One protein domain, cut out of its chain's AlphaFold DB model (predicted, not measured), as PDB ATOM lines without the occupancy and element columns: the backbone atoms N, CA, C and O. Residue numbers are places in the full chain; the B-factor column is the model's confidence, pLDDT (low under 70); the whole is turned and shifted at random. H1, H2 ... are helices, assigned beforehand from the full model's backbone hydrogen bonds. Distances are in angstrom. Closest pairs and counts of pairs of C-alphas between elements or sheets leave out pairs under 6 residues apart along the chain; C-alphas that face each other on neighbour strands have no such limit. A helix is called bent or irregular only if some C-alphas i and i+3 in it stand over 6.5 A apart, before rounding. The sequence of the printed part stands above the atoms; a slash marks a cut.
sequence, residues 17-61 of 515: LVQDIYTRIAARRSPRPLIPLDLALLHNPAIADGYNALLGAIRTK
ATOM      1  N   LEU A  17     281.678 180.559 290.364       95.12
ATOM      2  CA  LEU A  17     281.890 179.548 289.329       95.12
ATOM      3  C   LEU A  17     282.644 180.101 288.108       95.12
ATOM      4  O   LEU A  17     283.530 179.435 287.578       95.12
ATOM      5  N   VAL A  18     282.304 181.310 287.649       96.12
ATOM      6  CA  VAL A  18     282.996 181.949 286.519       96.12
ATOM      7  C   VAL A  18     284.432 182.306 286.904       96.12
ATOM      8  O   VAL A  18     285.347 182.050 286.123       96.12
ATOM      9  N   GLN A  19     284.649 182.832 288.111       95.94
ATOM     10  CA  GLN A  19     285.993 183.139 288.611       95.94
ATOM     11  C   GLN A  19     286.871 181.878 288.692       95.94
ATOM     12  O   GLN A  19     288.030 181.895 288.265       95.94
ATOM     13  N   ASP A  20     286.302 180.762 289.151       96.69
ATOM     14  CA  ASP A  20     286.991 179.475 289.225       96.69
ATOM     15  C   ASP A  20     287.368 178.940 287.837       96.69
ATOM     16  O   ASP A  20     288.464 178.405 287.656       96.69
ATOM     17  N   ILE A  21     286.490 179.097 286.838       96.94
ATOM     18  CA  ILE A  21     286.778 178.709 285.448       96.94
ATOM     19  C   ILE A  21     287.950 179.523 284.896       96.94
ATOM     20  O   ILE A  21     288.909 178.942 284.383       96.94
ATOM     21  N   TYR A  22     287.911 180.852 285.034       96.62
ATOM     22  CA  TYR A  22     289.014 181.725 284.621       96.62
ATOM     23  C   TYR A  22     290.334 181.299 285.274       96.62
ATOM     24  O   TYR A  22     291.348 181.148 284.591       96.62
ATOM     25  N   THR A  23     290.297 181.007 286.577       95.62
ATOM     26  CA  THR A  23     291.457 180.543 287.346       95.62
ATOM     27  C   THR A  23     292.007 179.220 286.808       95.62
ATOM     28  O   THR A  23     293.211 179.109 286.578       95.62
ATOM     29  N   ARG A  24     291.151 178.222 286.541       94.50
ATOM     30  CA  ARG A  24     291.578 176.929 285.971       94.50
ATOM     31  C   ARG A  24     292.219 177.083 284.593       94.50
ATOM     32  O   ARG A  24     293.262 176.480 284.330       94.50
ATOM     33  N   ILE A  25     291.614 177.885 283.715       93.31
ATOM     34  CA  ILE A  25     292.124 178.098 282.353       93.31
ATOM     35  C   ILE A  25     293.472 178.832 282.400       93.31
ATOM     36  O   ILE A  25     294.410 178.415 281.717       93.31
ATOM     37  N   ALA A  26     293.602 179.860 283.245       91.75
ATOM     38  CA  ALA A  26     294.857 180.579 283.453       91.75
ATOM     39  C   ALA A  26     295.955 179.672 284.037       91.75
ATOM     40  O   ALA A  26     297.077 179.650 283.525       91.75
ATOM     41  N   ALA A  27     295.631 178.849 285.041       91.94
ATOM     42  CA  ALA A  27     296.576 177.922 285.664       91.94
ATOM     43  C   ALA A  27     297.172 176.928 284.654       91.94
ATOM     44  O   ALA A  27     298.375 176.677 284.673       91.94
ATOM     45  N   ARG A  28     296.362 176.425 283.712       87.94
ATOM     46  CA  ARG A  28     296.825 175.535 282.632       87.94
ATOM     47  C   ARG A  28     297.843 176.202 281.695       87.94
ATOM     48  O   ARG A  28     298.642 175.508 281.067       87.94
ATOM     49  N   ARG A  29     297.786 177.526 281.534       83.50
ATOM     50  CA  ARG A  29     298.684 178.282 280.643       83.50
ATOM     51  C   ARG A  29     299.942 178.780 281.345       83.50
ATOM     52  O   ARG A  29     300.951 178.975 280.666       83.50
ATOM     53  N   SER A  30     299.900 178.920 282.668       80.88
ATOM     54  CA  SER A  30     300.992 179.447 283.487       80.88
ATOM     55  C   SER A  30     302.358 178.810 283.165       80.88
ATOM     56  O   SER A  30     302.441 177.593 282.978       80.88
ATOM     57  N   PRO A  31     303.441 179.612 283.063       79.69
ATOM     58  CA  PRO A  31     303.506 181.068 283.278       79.69
ATOM     59  C   PRO A  31     303.095 181.902 282.050       79.69
ATOM     60  O   PRO A  31     303.225 183.124 282.057       79.69
ATOM     61  N   ARG A  32     302.643 181.264 280.963       75.31
ATOM     62  CA  ARG A  32     302.248 181.957 279.731       75.31
ATOM     63  C   ARG A  32     300.831 182.533 279.864       75.31
ATOM     64  O   ARG A  32     299.995 181.933 280.542       75.31
ATOM     65  N   PRO A  33     300.543 183.665 279.201       82.38
ATOM     66  CA  PRO A  33     299.200 184.231 279.187       82.38
ATOM     67  C   PRO A  33     298.216 183.340 278.415       82.38
ATOM     68  O   PRO A  33     298.608 182.427 277.678       82.38
ATOM     69  N   LEU A  34     296.925 183.643 278.573       86.81
ATOM     70  CA  LEU A  34     295.858 183.065 277.760       86.81
ATOM     71  C   LEU A  34     296.116 183.320 276.272       86.81
ATOM     72  O   LEU A  34     296.541 184.408 275.881       86.81
ATOM     73  N   ILE A  35     295.863 182.308 275.441       86.81
ATOM     74  CA  ILE A  35     296.039 182.424 273.990       86.81
ATOM     75  C   ILE A  35     294.742 182.922 273.332       86.81
ATOM     76  O   ILE A  35     293.673 182.803 273.933       86.81
ATOM     77  N   PRO A  36     294.791 183.406 272.078       87.75
ATOM     78  CA  PRO A  36     293.606 183.879 271.358       87.75
ATOM     79  C   PRO A  36     292.410 182.916 271.364       87.75
ATOM     80  O   PRO A  36     291.278 183.353 271.537       87.75
ATOM     81  N   LEU A  37     292.641 181.602 271.255       92.00
ATOM     82  CA  LEU A  37     291.569 180.606 271.365       92.00
ATOM     83  C   LEU A  37     290.914 180.580 272.759       92.00
ATOM     84  O   LEU A  37     289.695 180.462 272.845       92.00
ATOM     85  N   ASP A  38     291.688 180.717 273.844       94.00
ATOM     86  CA  ASP A  38     291.118 180.762 275.198       94.00
ATOM     87  C   ASP A  38     290.220 182.003 275.342       94.00
ATOM     88  O   ASP A  38     289.076 181.898 275.780       94.00
ATOM     89  N   LEU A  39     290.712 183.168 274.904       94.38
ATOM     90  CA  LEU A  39     289.976 184.435 274.963       94.38
ATOM     91  C   LEU A  39     288.733 184.440 274.061       94.38
ATOM     92  O   LEU A  39     287.735 185.077 274.382       94.38
ATOM     93  N   ALA A  40     288.770 183.724 272.938       93.81
ATOM     94  CA  ALA A  40     287.610 183.550 272.073       93.81
ATOM     95  C   ALA A  40     286.521 182.692 272.736       93.81
ATOM     96  O   ALA A  40     285.337 183.006 272.634       93.81
ATOM     97  N   LEU A  41     286.902 181.621 273.436       96.44
ATOM     98  CA  LEU A  41     285.956 180.744 274.134       96.44
ATOM     99  C   LEU A  41     285.366 181.398 275.390       96.44
ATOM    100  O   LEU A  41     284.221 181.121 275.743       96.44
ATOM    101  N   LEU A  42     286.113 182.288 276.050       96.88
ATOM    102  CA  LEU A  42     285.700 182.961 277.288       96.88
ATOM    103  C   LEU A  42     284.505 183.918 277.139       96.88
ATOM    104  O   LEU A  42     283.959 184.347 278.153       96.88
ATOM    105  N   HIS A  43     284.012 184.160 275.918       95.50
ATOM    106  CA  HIS A  43     282.663 184.715 275.707       95.50
ATOM    107  C   HIS A  43     281.572 183.881 276.391       95.50
ATOM    108  O   HIS A  43     280.525 184.408 276.763       95.50
ATOM    109  N   ASN A  44     281.819 182.584 276.597       96.50
ATOM    110  CA  ASN A  44     281.009 181.732 277.452       96.50
ATOM    111  C   ASN A  44     281.914 180.822 278.310       96.50
ATOM    112  O   ASN A  44     282.344 179.762 277.844       96.50
ATOM    113  N   PRO A  45     282.180 181.189 279.580       96.56
ATOM    114  CA  PRO A  45     283.084 180.437 280.451       96.56
ATOM    115  C   PRO A  45     282.690 178.965 280.636       96.56
ATOM    116  O   PRO A  45     283.562 178.101 280.652       96.56
ATOM    117  N   ALA A  46     281.395 178.645 280.716       95.94
ATOM    118  CA  ALA A  46     280.947 177.260 280.870       95.94
ATOM    119  C   ALA A  46     281.296 176.403 279.639       95.94
ATOM    120  O   ALA A  46     281.757 175.269 279.781       95.94
ATOM    121  N   ILE A  47     281.143 176.967 278.432       96.38
ATOM    122  CA  ILE A  47     281.584 176.317 277.188       96.38
ATOM    123  C   ILE A  47     283.108 176.187 277.176       96.38
ATOM    124  O   ILE A  47     283.613 175.116 276.852       96.38
ATOM    125  N   ALA A  48     283.846 177.231 277.564       96.50
ATOM    126  CA  ALA A  48     285.306 177.198 277.612       96.50
ATOM    127  C   ALA A  48     285.839 176.086 278.534       96.50
ATOM    128  O   ALA A  48     286.773 175.373 278.166       96.50
ATOM    129  N   ASP A  49     285.241 175.907 279.712       95.00
ATOM    130  CA  ASP A  49     285.631 174.871 280.675       95.00
ATOM    131  C   ASP A  49     285.383 173.461 280.115       95.00
ATOM    132  O   ASP A  49     286.300 172.637 280.076       95.00
ATOM    133  N   GLY A  50     284.181 173.207 279.583       96.44
ATOM    134  CA  GLY A  50     283.834 171.922 278.966       96.44
ATOM    135  C   GLY A  50     284.693 171.597 277.740       96.44
ATOM    136  O   GLY A  50     285.200 170.482 277.608       96.44
ATOM    137  N   TYR A  51     284.929 172.591 276.882       95.88
ATOM    138  CA  TYR A  51     285.812 172.482 275.721       95.88
ATOM    139  C   TYR A  51     287.229 172.073 276.139       95.88
ATOM    140  O   TYR A  51     287.820 171.147 275.582       95.88
ATOM    141  N   ASN A  52     287.768 172.729 277.167       93.50
ATOM    142  CA  ASN A  52     289.102 172.447 277.681       93.50
ATOM    143  C   ASN A  52     289.208 171.075 278.353       93.50
ATOM    144  O   ASN A  52     290.242 170.422 278.206       93.50
ATOM    145  N   ALA A  53     288.162 170.628 279.050       94.38
ATOM    146  CA  ALA A  53     288.109 169.295 279.639       94.38
ATOM    147  C   ALA A  53     288.117 168.201 278.559       94.38
ATOM    148  O   ALA A  53     288.923 167.272 278.640       94.38
ATOM    149  N   LEU A  54     287.282 168.342 277.521       95.69
ATOM    150  CA  LEU A  54     287.210 167.392 276.409       95.69
ATOM    151  C   LEU A  54     288.540 167.314 275.649       95.69
ATOM    152  O   LEU A  54     289.107 166.229 275.522       95.69
ATOM    153  N   LEU A  55     289.078 168.451 275.192       95.12
ATOM    154  CA  LEU A  55     290.349 168.446 274.458       95.12
ATOM    155  C   LEU A  55     291.525 168.013 275.339       95.12
ATOM    156  O   LEU A  55     292.461 167.383 274.852       95.12
ATOM    157  N   GLY A  56     291.478 168.313 276.639       93.44
ATOM    158  CA  GLY A  56     292.456 167.822 277.605       93.44
ATOM    159  C   GLY A  56     292.471 166.295 277.681       93.44
ATOM    160  O   GLY A  56     293.544 165.695 277.670       93.44
ATOM    161  N   ALA A  57     291.295 165.661 277.701       95.50
ATOM    162  CA  ALA A  57     291.172 164.206 277.685       95.50
ATOM    163  C   ALA A  57     291.666 163.597 276.366       95.50
ATOM    164  O   ALA A  57     292.483 162.682 276.407       95.50
ATOM    165  N   ILE A  58     291.248 164.143 275.217       95.56
ATOM    166  CA  ILE A  58     291.679 163.662 273.891       95.56
ATOM    167  C   ILE A  58     293.205 163.689 273.772       95.56
ATOM    168  O   ILE A  58     293.812 162.707 273.368       95.56
ATOM    169  N   ARG A  59     293.835 164.793 274.185       93.12
ATOM    170  CA  ARG A  59     295.274 164.993 273.986       93.12
ATOM    171  C   ARG A  59     296.170 164.285 274.991       93.12
ATOM    172  O   ARG A  59     297.326 164.045 274.683       93.12
ATOM    173  N   THR A  60     295.696 164.044 276.214       91.88
ATOM    174  CA  THR A  60     296.572 163.563 277.303       91.88
ATOM    175  C   THR A  60     296.135 162.237 277.914       91.88
ATOM    176  O   THR A  60     296.847 161.691 278.752       91.88
ATOM    177  N   LYS A  61     294.971 161.708 277.517       95.19
ATOM    178  CA  LYS A  61     294.410 160.449 278.028       95.19
ATOM    179  C   LYS A  61     294.002 159.478 276.913       95.19
ATOM    180  O   LYS A  61     293.171 158.608 277.155       95.19
TER     181      LYS A  61
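AT A GLANCE: This is residues 17 to 61 of the 515 residues of an uncharacterized protein of Rachicladosporium antarcticum (UniProt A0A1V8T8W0). The longest helix, H3, packs on H1 with its residues 45 to 52, and the rest of it sticks out as part of a free arm, residues 53 to 61, of which 53 to 60 belong to H3. H1 and H2 run opposite ways as the two limbs of a loose U closed by residues 30 to 35, and H3 begins at the open end of that U, where it meets the end of H2 at a corner. The printed part has 45 residues with three named helices, in the order H1, H2, H3, and no named strand; the class is all helix, with 35 residues in the helices. The whole is compact, with a radius of gyration of the C-alphas of 10.0 A, and spans 26 by 23 by 18 A.

HOW THE PARTS SIT: H3, residues 45 to 60, touches H1, residues 17 to 29, with its residues 45 to 52 alone. The closest C-alphas of the two are those of Ile 21 and Asp 49, 6.2 A apart. H1 and H3 run the same way at a tilt of 35.4 degrees, only just steep. H2, residues 36 to 41, and H3 touch only at the corner by their link, and only just, with 3 pairs of C-alphas within 8 A. H3 touches H2 with residues 47 to 48 alone; the closest C-alphas of the two are those of Leu 41 and Ala 48, 5.0 A apart. H2 and H3 run opposite ways at a steep tilt of 59 degrees. H1 and H2 are close but not clearly touching, with Ile 25 and Asp 38 as the closest C-alphas at 7.7 A. Their lines stand at a shallow tilt of 24 degrees, opposite ways. In H1, H2 and H3 every O i to N i+4 pair of the backbone is within hydrogen-bond range.

IN THESE COORDINATES: H3 has 16 residues, Pro 45 to Thr 60, and measures 21.8 A from first to last C-alpha. It begins at C-alpha 45, (283.084, 180.437, 280.451), and ends at C-alpha 60, (296.572, 163.563, 277.303). H1, Leu 17 to Arg 29, is 18.9 A long and begins at C-alpha 17, (281.890, 179.548, 289.329). H2, Pro 36 to Leu 41, is 8.7 A long. No helix is bent or irregular.

THE WHOLE: The two C-alphas farthest apart are those of His 43 and Lys 61, at 27.1 A. Residues 53 to 61, of which 53 to 60 belong to H3, stand free; the body without them has 36 residues and spans 23 by 18 by 13 A. The link from H1 to H2 is short, with 6 residues, and the link from H2 to H3 is tight, with 3. The printed part has no cut. Its mean pLDDT is 92.7, and no printed residue is under 70.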